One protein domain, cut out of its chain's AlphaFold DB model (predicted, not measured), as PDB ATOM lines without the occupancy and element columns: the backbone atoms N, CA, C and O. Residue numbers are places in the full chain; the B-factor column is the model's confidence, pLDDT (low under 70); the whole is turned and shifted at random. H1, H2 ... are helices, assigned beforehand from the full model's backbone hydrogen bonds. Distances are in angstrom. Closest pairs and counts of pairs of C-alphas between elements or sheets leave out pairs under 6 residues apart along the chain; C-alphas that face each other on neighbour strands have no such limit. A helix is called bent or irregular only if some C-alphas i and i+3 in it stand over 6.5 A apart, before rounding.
ATOM      1  N   ASP A  13      38.868  12.608 -36.753       85.69
ATOM      2  CA  ASP A  13      39.076  12.589 -35.300       85.69
ATOM      3  C   ASP A  13      37.787  12.890 -34.529       85.69
ATOM      4  O   ASP A  13      37.504  12.244 -33.522       85.69
ATOM      5  N   PHE A  14      36.965  13.818 -35.028       86.38
ATOM      6  CA  PHE A  14      35.668  14.123 -34.430       86.38
ATOM      7  C   PHE A  14      34.709  12.929 -34.539       86.38
ATOM      8  O   PHE A  14      34.034  12.580 -33.573       86.38
ATOM      9  N   LEU A  15      34.689  12.247 -35.686       86.06
ATOM     10  CA  LEU A  15      33.871  11.045 -35.874       86.06
ATOM     11  C   LEU A  15      34.344   9.872 -35.011       86.06
ATOM     12  O   LEU A  15      33.510   9.113 -34.527       86.06
ATOM     13  N   LYS A  16      35.655   9.736 -34.782       86.81
ATOM     14  CA  LYS A  16      36.214   8.741 -33.853       86.81
ATOM     15  C   LYS A  16      35.852   9.053 -32.405       86.81
ATOM     16  O   LYS A  16      35.467   8.151 -31.672       86.81
ATOM     17  N   GLN A  17      35.938  10.320 -32.004       86.94
ATOM     18  CA  GLN A  17      35.553  10.755 -30.662       86.94
ATOM     19  C   GLN A  17      34.065  10.498 -30.379       86.94
ATOM     20  O   GLN A  17      33.699  10.169 -29.256       86.94
ATOM     21  N   HIS A  18      33.217  10.631 -31.398       88.25
ATOM     22  CA  HIS A  18      31.769  10.453 -31.305       88.25
ATOM     23  C   HIS A  18      31.280   9.184 -32.022       88.25
ATOM     24  O   HIS A  18      30.190   9.174 -32.598       88.25
ATOM     25  N   HIS A  19      32.086   8.120 -32.001       89.12
ATOM     26  CA  HIS A  19      31.826   6.900 -32.763       89.12
ATOM     27  C   HIS A  19      30.433   6.310 -32.498       89.12
ATOM     28  O   HIS A  19      29.702   6.006 -33.440       89.12
ATOM     29  N   ASP A  20      30.017   6.250 -31.234       89.56
ATOM     30  CA  ASP A  20      28.714   5.710 -30.841       89.56
ATOM     31  C   ASP A  20      27.553   6.473 -31.486       89.56
ATOM     32  O   ASP A  20      26.611   5.871 -31.995       89.56
ATOM     33  N   LEU A  21      27.635   7.805 -31.551       89.50
ATOM     34  CA  LEU A  21      26.609   8.633 -32.195       89.50
ATOM     35  C   LEU A  21      26.523   8.361 -33.699       89.50
ATOM     36  O   LEU A  21      25.428   8.340 -34.261       89.50
ATOM     37  N   VAL A  22      27.667   8.108 -34.340       90.38
ATOM     38  CA  VAL A  22      27.725   7.705 -35.751       90.38
ATOM     39  C   VAL A  22      27.071   6.334 -35.950       90.38
ATOM     40  O   VAL A  22      26.333   6.151 -36.923       90.38
ATOM     41  N   LEU A  23      27.299   5.387 -35.033       90.81
ATOM     42  CA  LEU A  23      26.650   4.073 -35.050       90.81
ATOM     43  C   LEU A  23      25.127   4.208 -34.928       90.81
ATOM     44  O   LEU A  23      24.407   3.638 -35.751       90.81
ATOM     45  N   TYR A  24      24.637   4.992 -33.962       90.56
ATOM     46  CA  TYR A  24      23.201   5.213 -33.770       90.56
ATOM     47  C   TYR A  24      22.536   5.849 -34.989       90.56
ATOM     48  O   TYR A  24      21.524   5.337 -35.460       90.56
ATOM     49  N   ASP A  25      23.108   6.914 -35.554       90.62
ATOM     50  CA  ASP A  25      22.517   7.575 -36.724       90.62
ATOM     51  C   ASP A  25      22.470   6.646 -37.949       90.62
ATOM     52  O   ASP A  25      21.457   6.573 -38.652       90.62
ATOM     53  N   VAL A  26      23.527   5.862 -38.194       91.62
ATOM     54  CA  VAL A  26      23.508   4.857 -39.272       91.62
ATOM     55  C   VAL A  26      22.455   3.788 -39.006       91.62
ATOM     56  O   VAL A  26      21.737   3.383 -39.924       91.62
ATOM     57  N   PHE A  27      22.314   3.347 -37.760       91.31
ATOM     58  CA  PHE A  27      21.294   2.380 -37.380       91.31
ATOM     59  C   PHE A  27      19.872   2.923 -37.572       91.31
ATOM     60  O   PHE A  27      19.035   2.236 -38.159       91.31
ATOM     61  N   HIS A  28      19.603   4.170 -37.188       91.50
ATOM     62  CA  HIS A  28      18.319   4.838 -37.417       91.50
ATOM     63  C   HIS A  28      17.979   4.950 -38.910       91.50
ATOM     64  O   HIS A  28      16.839   4.688 -39.316       91.50
ATOM     65  N   GLN A  29      18.971   5.226 -39.761       91.31
ATOM     66  CA  GLN A  29      18.798   5.168 -41.215       91.31
ATOM     67  C   GLN A  29      18.450   3.750 -41.699       91.31
ATOM     68  O   GLN A  29      17.557   3.595 -42.540       91.31
ATOM     69  N   VAL A  30      19.092   2.707 -41.153       92.50
ATOM     70  CA  VAL A  30      18.738   1.304 -41.444       92.50
ATOM     71  C   VAL A  30      17.294   1.006 -41.039       92.50
ATOM     72  O   VAL A  30      16.574   0.395 -41.829       92.50
ATOM     73  N   VAL A  31      16.825   1.477 -39.879       91.31
ATOM     74  CA  VAL A  31      15.420   1.314 -39.452       91.31
ATOM     75  C   VAL A  31      14.465   1.899 -40.487       91.31
ATOM     76  O   VAL A  31      13.526   1.228 -40.923       91.31
ATOM     77  N   GLY A  32      14.734   3.124 -40.944       91.50
ATOM     78  CA  GLY A  32      13.947   3.761 -41.997       91.50
ATOM     79  C   GLY A  32      13.920   2.940 -43.291       91.50
ATOM     80  O   GLY A  32      12.873   2.820 -43.927       91.50
ATOM     81  N   LEU A  33      15.046   2.340 -43.675       91.12
ATOM     82  CA  LEU A  33      15.174   1.509 -44.878       91.12
ATOM     83  C   LEU A  33      14.492   0.141 -44.758       91.12
ATOM     84  O   LEU A  33      14.009  -0.380 -45.765       91.12
ATOM     85  N   LEU A  34      14.445  -0.429 -43.554       91.69
ATOM     86  CA  LEU A  34      13.707  -1.658 -43.263       91.69
ATOM     87  C   LEU A  34      12.192  -1.428 -43.309       91.69
ATOM     88  O   LEU A  34      11.476  -2.278 -43.823       91.69
ATOM     89  N   LEU A  35      11.713  -0.278 -42.828       90.19
ATOM     90  CA  LEU A  35      10.296   0.107 -42.900       90.19
ATOM     91  C   LEU A  35       9.866   0.511 -44.309       90.19
ATOM     92  O   LEU A  35       8.768   0.194 -44.760       90.19
ATOM     93  N   TYR A  36      10.736   1.231 -45.009       89.12
ATOM     94  CA  TYR A  36      10.474   1.732 -46.346       89.12
ATOM     95  C   TYR A  36      11.692   1.454 -47.228       89.12
ATOM     96  O   TYR A  36      12.612   2.276 -47.278       89.12
ATOM     97  N   PRO A  37      11.717   0.338 -47.975       85.50
ATOM     98  CA  PRO A  37      12.801   0.041 -48.904       85.50
ATOM     99  C   PRO A  37      12.888   1.029 -50.078       85.50
ATOM    100  O   PRO A  37      11.994   1.830 -50.365       85.50
ATOM    101  N   LEU A  38      14.002   0.972 -50.802       76.44
ATOM    102  CA  LEU A  38      14.350   1.921 -51.873       76.44
ATOM    103  C   LEU A  38      13.520   1.754 -53.135       76.44
ATOM    104  O   LEU A  38      13.241   2.718 -53.842       76.44
ATOM    105  N   HIS A  39      13.104   0.522 -53.396       66.31
ATOM    106  CA  HIS A  39      12.266   0.165 -54.528       66.31
ATOM    107  C   HIS A  39      10.823  -0.033 -54.058       66.31
ATOM    108  O   HIS A  39      10.179  -1.020 -54.407       66.31
ATOM    109  N   CYS A  40      10.309   0.909 -53.253       66.06
ATOM    110  CA  CYS A  40       8.961   0.830 -52.680       66.06
ATOM    111  C   CYS A  40       7.826   0.946 -53.723       66.06
ATOM    112  O   CYS A  40       6.660   0.835 -53.366       66.06
ATOM    113  N   GLY A  41       8.148   1.121 -55.013       60.09
ATOM    114  CA  GLY A  41       7.176   1.084 -56.110       60.09
ATOM    115  C   GLY A  41       6.280   2.319 -56.212       60.09
ATOM    116  O   GLY A  41       5.290   2.275 -56.931       60.09
ATOM    117  N   CYS A  42       6.601   3.411 -55.510       65.94
ATOM    118  CA  CYS A  42       5.853   4.659 -55.631       65.94
ATOM    119  C   CYS A  42       5.995   5.257 -57.034       65.94
ATOM    120  O   CYS A  42       7.105   5.509 -57.495       65.94
ATOM    121  N   GLU A  43       4.859   5.557 -57.654       57.50
ATOM    122  CA  GLU A  43       4.777   6.275 -58.934       57.50
ATOM    123  C   GLU A  43       4.876   7.804 -58.760       57.50
ATOM    124  O   GLU A  43       4.986   8.541 -59.736       57.50
ATOM    125  N   SER A  44       4.842   8.304 -57.518       61.72
ATOM    126  CA  SER A  44       4.892   9.733 -57.207       61.72
ATOM    127  C   SER A  44       6.319  10.295 -57.195       61.72
ATOM    128  O   SER A  44       7.242   9.699 -56.634       61.72
ATOM    129  N   THR A  45       6.479  11.495 -57.766       58.75
ATOM    130  CA  THR A  45       7.731  12.272 -57.741       58.75
ATOM    131  C   THR A  45       7.501  13.602 -57.008       58.75
ATOM    132  O   THR A  45       6.692  14.396 -57.486       58.75
ATOM    133  N   PRO A  46       8.189  13.875 -55.878       65.12
ATOM    134  CA  PRO A  46       9.136  12.995 -55.190       65.12
ATOM    135  C   PRO A  46       8.450  11.826 -54.458       65.12
ATOM    136  O   PRO A  46       7.306  11.922 -54.017       65.12
ATOM    137  N   CYS A  47       9.185  10.720 -54.309       74.56
ATOM    138  CA  CYS A  47       8.709   9.508 -53.645       74.56
ATOM    139  C   CYS A  47       8.423   9.763 -52.155       74.56
ATOM    140  O   CYS A  47       9.315  10.157 -51.401       74.56
ATOM    141  N   GLN A  48       7.199   9.462 -51.710       80.12
ATOM    142  CA  GLN A  48       6.789   9.636 -50.311       80.12
ATOM    143  C   GLN A  48       7.603   8.776 -49.326       80.12
ATOM    144  O   GLN A  48       7.801   9.189 -48.186       80.12
ATOM    145  N   CYS A  49       8.146   7.633 -49.761       83.69
ATOM    146  CA  CYS A  49       9.010   6.793 -48.925       83.69
ATOM    147  C   CYS A  49      10.308   7.503 -48.512       83.69
ATOM    148  O   CYS A  49      10.789   7.273 -47.409       83.69
ATOM    149  N   ASN A  50      10.881   8.365 -49.367       83.50
ATOM    150  CA  ASN A  50      12.067   9.152 -48.995       83.50
ATOM    151  C   ASN A  50      11.741  10.084 -47.830       83.50
ATOM    152  O   ASN A  50      12.438  10.074 -46.822       83.50
ATOM    153  N   LEU A  51      10.634  10.822 -47.954       84.06
ATOM    154  CA  LEU A  51      10.181  11.728 -46.909       84.06
ATOM    155  C   LEU A  51       9.929  10.965 -45.605       84.06
ATOM    156  O   LEU A  51      10.385  11.392 -44.555       84.06
ATOM    157  N   LEU A  52       9.249   9.817 -45.657       87.69
ATOM    158  CA  LEU A  52       8.990   9.007 -44.462       87.69
ATOM    159  C   LEU A  52      10.281   8.513 -43.795       87.69
ATOM    160  O   LEU A  52      10.374   8.575 -42.572       87.69
ATOM    161  N   ARG A  53      11.290   8.097 -44.572       89.25
ATOM    162  CA  ARG A  53      12.612   7.729 -44.037       89.25
ATOM    163  C   ARG A  53      13.288   8.890 -43.317       89.25
ATOM    164  O   ARG A  53      13.786   8.694 -42.215       89.25
ATOM    165  N   GLU A  54      13.271  10.086 -43.903       86.56
ATOM    166  CA  GLU A  54      13.825  11.292 -43.272       86.56
ATOM    167  C   GLU A  54      13.104  11.621 -41.961       86.56
ATOM    168  O   GLU A  54      13.754  11.909 -40.957       86.56
ATOM    169  N   LYS A  55      11.767  11.525 -41.947       88.00
ATOM    170  CA  LYS A  55      10.962  11.760 -40.741       88.00
ATOM    171  C   LYS A  55      11.249  10.741 -39.635       88.00
ATOM    172  O   LYS A  55      11.314  11.122 -38.473       88.00
ATOM    173  N   ILE A  56      11.414   9.465 -39.993       89.31
ATOM    174  CA  ILE A  56      11.793   8.396 -39.057       89.31
ATOM    175  C   ILE A  56      13.177   8.667 -38.478       89.31
ATOM    176  O   ILE A  56      13.321   8.671 -37.260       89.31
ATOM    177  N   ASN A  57      14.169   8.932 -39.336       89.44
ATOM    178  CA  ASN A  57      15.536   9.184 -38.888       89.44
ATOM    179  C   ASN A  57      15.587  10.380 -37.932       89.44
ATOM    180  O   ASN A  57      16.163  10.290 -36.855       89.44
ATOM    181  N   PHE A  58      14.905  11.471 -38.293       88.25
ATOM    182  CA  PHE A  58      14.811  12.657 -37.453       88.25
ATOM    183  C   PHE A  58      14.215  12.352 -36.075       88.25
ATOM    184  O   PHE A  58      14.773  12.780 -35.071       88.25
ATOM    185  N   SER A  59      13.110  11.605 -36.013       89.44
ATOM    186  CA  SER A  59      12.481  11.262 -34.735       89.44
ATOM    187  C   SER A  59      13.369  10.406 -33.843       89.44
ATOM    188  O   SER A  59      13.502  10.706 -32.664       89.44
ATOM    189  N   LEU A  60      14.002   9.373 -34.404       89.69
ATOM    190  CA  LEU A  60      14.882   8.493 -33.632       89.69
ATOM    191  C   LEU A  60      16.122   9.245 -33.124       89.69
ATOM    192  O   LEU A  60      16.505   9.111 -31.965       89.69
ATOM    193  N   ASN A  61      16.706  10.098 -33.968       89.75
ATOM    194  CA  ASN A  61      17.811  10.976 -33.588       89.75
ATOM    195  C   ASN A  61      17.413  11.975 -32.496       89.75
ATOM    196  O   ASN A  61      18.197  12.237 -31.585       89.75
ATOM    197  N   LEU A  62      16.206  12.536 -32.579       88.50
ATOM    198  CA  LEU A  62      15.694  13.478 -31.592       88.50
ATOM    199  C   LEU A  62      15.450  12.806 -30.238       88.50
ATOM    200  O   LEU A  62      15.833  13.361 -29.211       88.50
ATOM    201  N   ASP A  63      14.856  11.614 -30.223       88.00
ATOM    202  CA  ASP A  63      14.652  10.855 -28.987       88.00
ATOM    203  C   ASP A  63      15.985  10.507 -28.317       88.00
ATOM    204  O   ASP A  63      16.132  10.683 -27.105       88.00
ATOM    205  N   LEU A  64      16.979  10.089 -29.110       88.75
ATOM    206  CA  LEU A  64      18.336   9.854 -28.625       88.75
ATOM    207  C   LEU A  64      18.943  11.132 -28.033       88.75
ATOM    208  O   LEU A  64      19.439  11.103 -26.910       88.75
ATOM    209  N   TYR A  65      18.871  12.258 -28.750       89.31
ATOM    210  CA  TYR A  65      19.391  13.539 -28.268       89.31
ATOM    211  C   TYR A  65      18.743  13.959 -26.942       89.31
ATOM    212  O   TYR A  65      19.453  14.298 -26.000       89.31
ATOM    213  N   ASN A  66      17.414  13.876 -26.836       87.50
ATOM    214  CA  ASN A  66      16.688  14.232 -25.615       87.50
ATOM    215  C   ASN A  66      17.081  13.327 -24.433       87.50
ATOM    216  O   ASN A  66      17.184  13.796 -23.300       87.50
ATOM    217  N   SER A  67      17.319  12.035 -24.685       87.19
ATOM    218  CA  SER A  67      17.803  11.093 -23.668       87.19
ATOM    219  C   SER A  67      19.217  11.444 -23.188       87.19
ATOM    220  O   SER A  67      19.481  11.478 -21.980       87.19
ATOM    221  N   LEU A  68      20.114  11.772 -24.123       87.31
ATOM    222  CA  LEU A  68      21.473  12.222 -23.820       87.31
ATOM    223  C   LEU A  68      21.452  13.525 -23.020       87.31
ATOM    224  O   LEU A  68      22.102  13.602 -21.985       87.31
ATOM    225  N   GLU A  69      20.663  14.514 -23.438       85.69
ATOM    226  CA  GLU A  69      20.502  15.787 -22.733       85.69
ATOM    227  C   GLU A  69      19.967  15.579 -21.309       85.69
ATOM    228  O   GLU A  69      20.540  16.096 -20.350       85.69
ATOM    229  N   ALA A  70      18.931  14.754 -21.137       83.62
ATOM    230  CA  ALA A  70      18.357  14.456 -19.826       83.62
ATOM    231  C   ALA A  70      19.332  13.728 -18.884       83.62
ATOM    232  O   ALA A  70      19.263  13.928 -17.668       83.62
ATOM    233  N   THR A  71      20.212  12.881 -19.419       80.19
ATOM    234  CA  THR A  71      21.250  12.176 -18.647       80.19
ATOM    235  C   THR A  71      22.400  13.124 -18.306       80.19
ATOM    236  O   THR A  71      22.802  13.231 -17.150       80.19
ATOM    237  N   HIS A  72      22.848  13.914 -19.282       73.94
ATOM    238  CA  HIS A  72      23.943  14.874 -19.138       73.94
ATOM    239  C   HIS A  72      23.626  15.968 -18.115       73.94
ATOM    240  O   HIS A  72      24.437  16.241 -17.237       73.94
ATOM    241  N   VAL A  73      22.406  16.519 -18.145       69.62
ATOM    242  CA  VAL A  73      21.926  17.518 -17.169       69.62
ATOM    243  C   VAL A  73      21.883  16.962 -15.737       69.62
ATOM    244  O   VAL A  73      22.016  17.726 -14.782       69.62
ATOM    245  N   LYS A  74      21.703  15.645 -15.569       61.66
ATOM    246  CA  LYS A  74      21.664  14.986 -14.253       61.66
ATOM    247  C   LYS A  74      23.048  14.627 -13.712       61.66
ATOM    248  O   LYS A  74      23.219  14.639 -12.497       61.66
ATOM    249  N   GLU A  75      23.995  14.278 -14.579       64.44
ATOM    250  CA  GLU A  75      25.270  13.671 -14.168       64.44
ATOM    251  C   GLU A  75      26.470  14.625 -14.253       64.44
ATOM    252  O   GLU A  75      27.394  14.510 -13.448       64.44
ATOM    253  N   ILE A  76      26.480  15.576 -15.193       60.00
ATOM    254  CA  ILE A  76      27.648  16.420 -15.476       60.00
ATOM    255  C   ILE A  76      27.172  17.852 -15.722       60.00
ATOM    256  O   ILE A  76      26.669  18.189 -16.788       60.00
ATOM    257  N   HIS A  77      27.363  18.734 -14.742       53.34
ATOM    258  CA  HIS A  77      26.850  20.104 -14.802       53.34
ATOM    259  C   HIS A  77      27.417  20.999 -15.930       53.34
ATOM    260  O   HIS A  77      26.943  22.126 -16.044       53.34
ATOM    261  N   GLU A  78      28.377  20.572 -16.770       52.38
ATOM    262  CA  GLU A  78      29.136  21.538 -17.593       52.38
ATOM    263  C   GLU A  78      29.672  21.119 -18.982       52.38
ATOM    264  O   GLU A  78      30.192  21.995 -19.678       52.38
ATOM    265  N   ASP A  79      29.555  19.876 -19.479       61.09
ATOM    266  CA  ASP A  79      30.194  19.551 -20.777       61.09
ATOM    267  C   ASP A  79      29.313  19.879 -22.001       61.09
ATOM    268  O   ASP A  79      28.781  19.009 -22.692       61.09
ATOM    269  N   SER A  80      29.136  21.177 -22.261       69.19
ATOM    270  CA  SER A  80      28.361  21.707 -23.399       69.19
ATOM    271  C   SER A  80      28.872  21.239 -24.770       69.19
ATOM    272  O   SER A  80      28.108  21.214 -25.736       69.19
ATOM    273  N   LYS A  81      30.145  20.834 -24.879       80.19
ATOM    274  CA  LYS A  81      30.760  20.444 -26.157       80.19
ATOM    275  C   LYS A  81      30.240  19.108 -26.671       80.19
ATOM    276  O   LYS A  81      30.039  18.980 -27.878       80.19
ATOM    277  N   PHE A  82      29.984  18.143 -25.784       83.81
ATOM    278  CA  PHE A  82      29.433  16.846 -26.179       83.81
ATOM    279  C   PHE A  82      28.027  16.991 -26.774       83.81
ATOM    280  O   PHE A  82      27.774  16.479 -27.864       83.81
ATOM    281  N   LEU A  83      27.143  17.751 -26.115       85.00
ATOM    282  CA  LEU A  83      25.780  17.993 -26.605       85.00
ATOM    283  C   LEU A  83      25.766  18.785 -27.916       85.00
ATOM    284  O   LEU A  83      24.990  18.457 -28.809       85.00
ATOM    285  N   ILE A  84      26.665  19.763 -28.090       85.56
ATOM    286  CA  ILE A  84      26.843  20.448 -29.382       85.56
ATOM    287  C   ILE A  84      27.272  19.444 -30.462       85.56
ATOM    288  O   ILE A  84      26.730  19.457 -31.568       85.56
ATOM    289  N   GLY A  85      28.209  18.547 -30.148       86.19
ATOM    290  CA  GLY A  85      28.639  17.500 -31.072       86.19
ATOM    291  C   GLY A  85      27.500  16.553 -31.461       86.19
ATOM    292  O   GLY A  85      27.307  16.280 -32.647       86.19
ATOM    293  N   ALA A  86      26.693  16.127 -30.487       88.25
ATOM    294  CA  ALA A  86      25.509  15.305 -30.715       88.25
ATOM    295  C   ALA A  86      24.454  16.027 -31.558       88.25
ATOM    296  O   ALA A  86      23.946  15.451 -32.519       88.25
ATOM    297  N   GLN A  87      24.178  17.299 -31.267       88.38
ATOM    298  CA  GLN A  87      23.258  18.125 -32.047       88.38
ATOM    299  C   GLN A  87      23.682  18.195 -33.523       88.38
ATOM    300  O   GLN A  87      22.846  18.032 -34.414       88.38
ATOM    301  N   VAL A  88      24.980  18.389 -33.787       87.31
ATOM    302  CA  VAL A  88      25.537  18.444 -35.148       87.31
ATOM    303  C   VAL A  88      25.456  17.086 -35.849       87.31
ATOM    304  O   VAL A  88      24.979  17.021 -36.980       87.31
ATOM    305  N   LEU A  89      25.889  16.001 -35.199       88.00
ATOM    306  CA  LEU A  89      25.922  14.660 -35.802       88.00
ATOM    307  C   LEU A  89      24.531  14.121 -36.120       88.00
ATOM    308  O   LEU A  89      24.303  13.585 -37.202       88.00
ATOM    309  N   LEU A  90      23.599  14.305 -35.189       88.62
ATOM    310  CA  LEU A  90      22.231  13.810 -35.290       88.62
ATOM    311  C   LEU A  90      21.328  14.741 -36.124       88.62
ATOM    312  O   LEU A  90      20.147  14.445 -36.313       88.62
ATOM    313  N   ASN A  91      21.881  15.839 -36.659       86.62
ATOM    314  CA  ASN A  91      21.179  16.877 -37.421       86.62
ATOM    315  C   ASN A  91      19.975  17.475 -36.668       86.62
ATOM    316  O   ASN A  91      18.922  17.745 -37.256       86.62
ATOM    317  N   ILE A  92      20.122  17.692 -35.359       86.31
ATOM    318  CA  ILE A  92      19.075  18.285 -34.529       86.31
ATOM    319  C   ILE A  92      19.089  19.810 -34.721       86.31
ATOM    320  O   ILE A  92      20.122  20.452 -34.519       86.31
ATOM    321  N   PRO A  93      17.967  20.431 -35.131       81.25
ATOM    322  CA  PRO A  93      17.906  21.872 -35.311       81.25
ATOM    323  C   PRO A  93      18.007  22.587 -33.961       81.25
ATOM    324  O   PRO A  93      17.536  22.088 -32.942       81.25
ATOM    325  N   GLN A  94      18.548  23.806 -33.979       76.31
ATOM    326  CA  GLN A  94      18.507  24.691 -32.813       76.31
ATOM    327  C   GLN A  94      17.060  24.956 -32.375       76.31
ATOM    328  O   GLN A  94      16.140  24.956 -33.198       76.31
ATOM    329  N   GLU A  95      16.871  25.263 -31.091       71.25
ATOM    330  CA  GLU A  95      15.559  25.473 -30.464       71.25
ATOM    331  C   GLU A  95      14.686  26.492 -31.223       71.25
ATOM    332  O   GLU A  95      13.509  26.248 -31.492       71.25
ATOM    333  N   SER A  96      15.294  27.580 -31.705       68.44
ATOM    334  CA  SER A  96      14.643  28.622 -32.517       68.44
ATOM    335  C   SER A  96      14.047  28.116 -33.842       68.44
ATOM    336  O   SER A  96      13.144  28.737 -34.409       68.44
ATOM    337  N   PHE A  97      14.514  26.968 -34.337       66.12
ATOM    338  CA  PHE A  97      14.036  26.303 -35.549       66.12
ATOM    339  C   PHE A  97      13.280  24.999 -35.260       66.12
ATOM    340  O   PHE A  97      12.721  24.402 -36.187       66.12
ATOM    341  N   PHE A  98      13.221  24.560 -34.004       68.25
ATOM    342  CA  PHE A  98      12.645  23.276 -33.622       68.25
ATOM    343  C   PHE A  98      11.143  23.208 -33.907       68.25
ATOM    344  O   PHE A  98      10.694  22.308 -34.615       68.25
ATOM    345  N   GLN A  99      10.369  24.218 -33.490       62.16
ATOM    346  CA  GLN A  99       8.916  24.270 -33.726       62.16
ATOM    347  C   GLN A  99       8.542  24.173 -35.216       62.16
ATOM    348  O   GLN A  99       7.534  23.565 -35.573       62.16
ATOM    349  N   LYS A 100       9.377  24.721 -36.110       63.38
ATOM    350  CA  LYS A 100       9.167  24.638 -37.567       63.38
ATOM    351  C   LYS A 100       9.435  23.231 -38.107       63.38
ATOM    352  O   LYS A 100       8.754  22.788 -39.031       63.38
ATOM    353  N   ASN A 101      10.405  22.524 -37.531       65.62
ATOM    354  CA  ASN A 101      10.807  21.185 -37.957       65.62
ATOM    355  C   ASN A 101      10.048  20.058 -37.241       65.62
ATOM    356  O   ASN A 101      10.001  18.955 -37.772       65.62
ATOM    357  N   TYR A 102       9.369  20.325 -36.121       64.19
ATOM    358  CA  TYR A 102       8.571  19.335 -35.389       64.19
ATOM    359  C   TYR A 102       7.432  18.733 -36.233       64.19
ATOM    360  O   TYR A 102       7.107  17.558 -36.106       64.19
ATOM    361  N   SER A 103       6.894  19.494 -37.196       65.00
ATOM    362  CA  SER A 103       5.944  18.993 -38.211       65.00
ATOM    363  C   SER A 103       6.503  17.861 -39.097       65.00
ATOM    364  O   SER A 103       5.760  17.169 -39.807       65.00
ATOM    365  N   LYS A 104       7.826  17.663 -39.071       65.31
ATOM    366  CA  LYS A 104       8.547  16.602 -39.771       65.31
ATOM    367  C   LYS A 104       8.837  15.393 -38.879       65.31
ATOM    368  O   LYS A 104       9.301  14.399 -39.418       65.31
ATOM    369  N   ALA A 105       8.539  15.413 -37.582       67.44
ATOM    370  CA  ALA A 105       8.708  14.232 -36.740       67.44
ATOM    371  C   ALA A 105       7.640  13.170 -37.064       67.44
ATOM    372  O   ALA A 105       6.448  13.468 -37.177       67.44
ATOM    373  N   TYR A 106       8.072  11.922 -37.233       77.25
ATOM    374  CA  TYR A 106       7.198  10.752 -37.233       77.25
ATOM    375  C   TYR A 106       7.062  10.228 -35.793       77.25
ATOM    376  O   TYR A 106       8.091   9.989 -35.168       77.25
ATOM    377  N   PRO A 107       5.860  10.046 -35.224       83.00
ATOM    378  CA  PRO A 107       5.742   9.653 -33.819       83.00
ATOM    379  C   PRO A 107       6.474   8.339 -33.522       83.00
ATOM    380  O   PRO A 107       6.220   7.339 -34.190       83.00
TER     381      PRO A 107
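Overview. This is residues 13 to 107 of the 294 residues of an uncharacterized protein of Holosporales bacterium (UniProt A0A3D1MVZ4). One long helix, H3, makes the long axis; H2 comes alongside its residues 52 to 61 and H4 folds back along its residues 65 to 69, forming two helical hairpins. Short H1 sits by the start of H2, and H5 lies off another side of H3, its residues 95 to 100 sticking out. The printed part has 95 residues and five named helices, H1 to H5 in order, with no named strand: all helix. It is only just loose, close to compact, with a radius of gyration of the C-alphas of 15.1 A, and elongated, 51 by 30 by 20 A.

Arrangement. H1, residues 13 to 17, is close to but not clearly touching H2, residues 19 to 35; the closest C-alphas, of Leu 15 and Val 22, are 7.0 A apart. H3, residues 48 to 75, touches H2 with residues 52 to 61 alone, opposite ways at a shallow tilt of 34 degrees, only just short of steep; the closest C-alphas, of Gly 32 and Arg 53, are 4.7 A apart. H4, residues 80 to 89, touches H3 opposite ways at a shallow tilt of 11 degrees, the closest C-alphas, of Tyr 65 and Ala 86, being 6.8 A apart. H2 touches H4 with residues 21 to 25 alone, the closest C-alphas, of Leu 21 and Ala 86, being 6.9 A apart. H1 and H4 are near each other, with 6 pairs of C-alphas within 10 A. H5, residues 95 to 104, is close to but not clearly touching H3; the closest C-alphas, of Lys 55 and Lys 104, are 5.5 A apart. Every O i to N i+4 pair is within hydrogen-bond range in H1, H2 and H4; H3 has 23 of 24, and H5 2 of 6 beside 4 of 7 O i to N i+3 pairs.

Along the chain. H1 begins at C-alpha 13 (39.076, 12.589, -35.300) and is 6.1 A long; H2 is 24.7 A, H3 40.8 A, H4 14.5 A and H5 14.6 A. H5 ends at C-alpha 104 (8.547, 16.602, -39.771) and is irregular: C-alphas 96 and 99 are 7.3 A apart.

Size, cuts and confidence. The two C-alphas farthest apart, of Glu 43 and His 77, are 51.2 A apart. The printed part has no cut; the link from H2 to H3 is long. The model's pLDDT is under 70 at residues 39 to 46, 73 to 80 and 96 to 105.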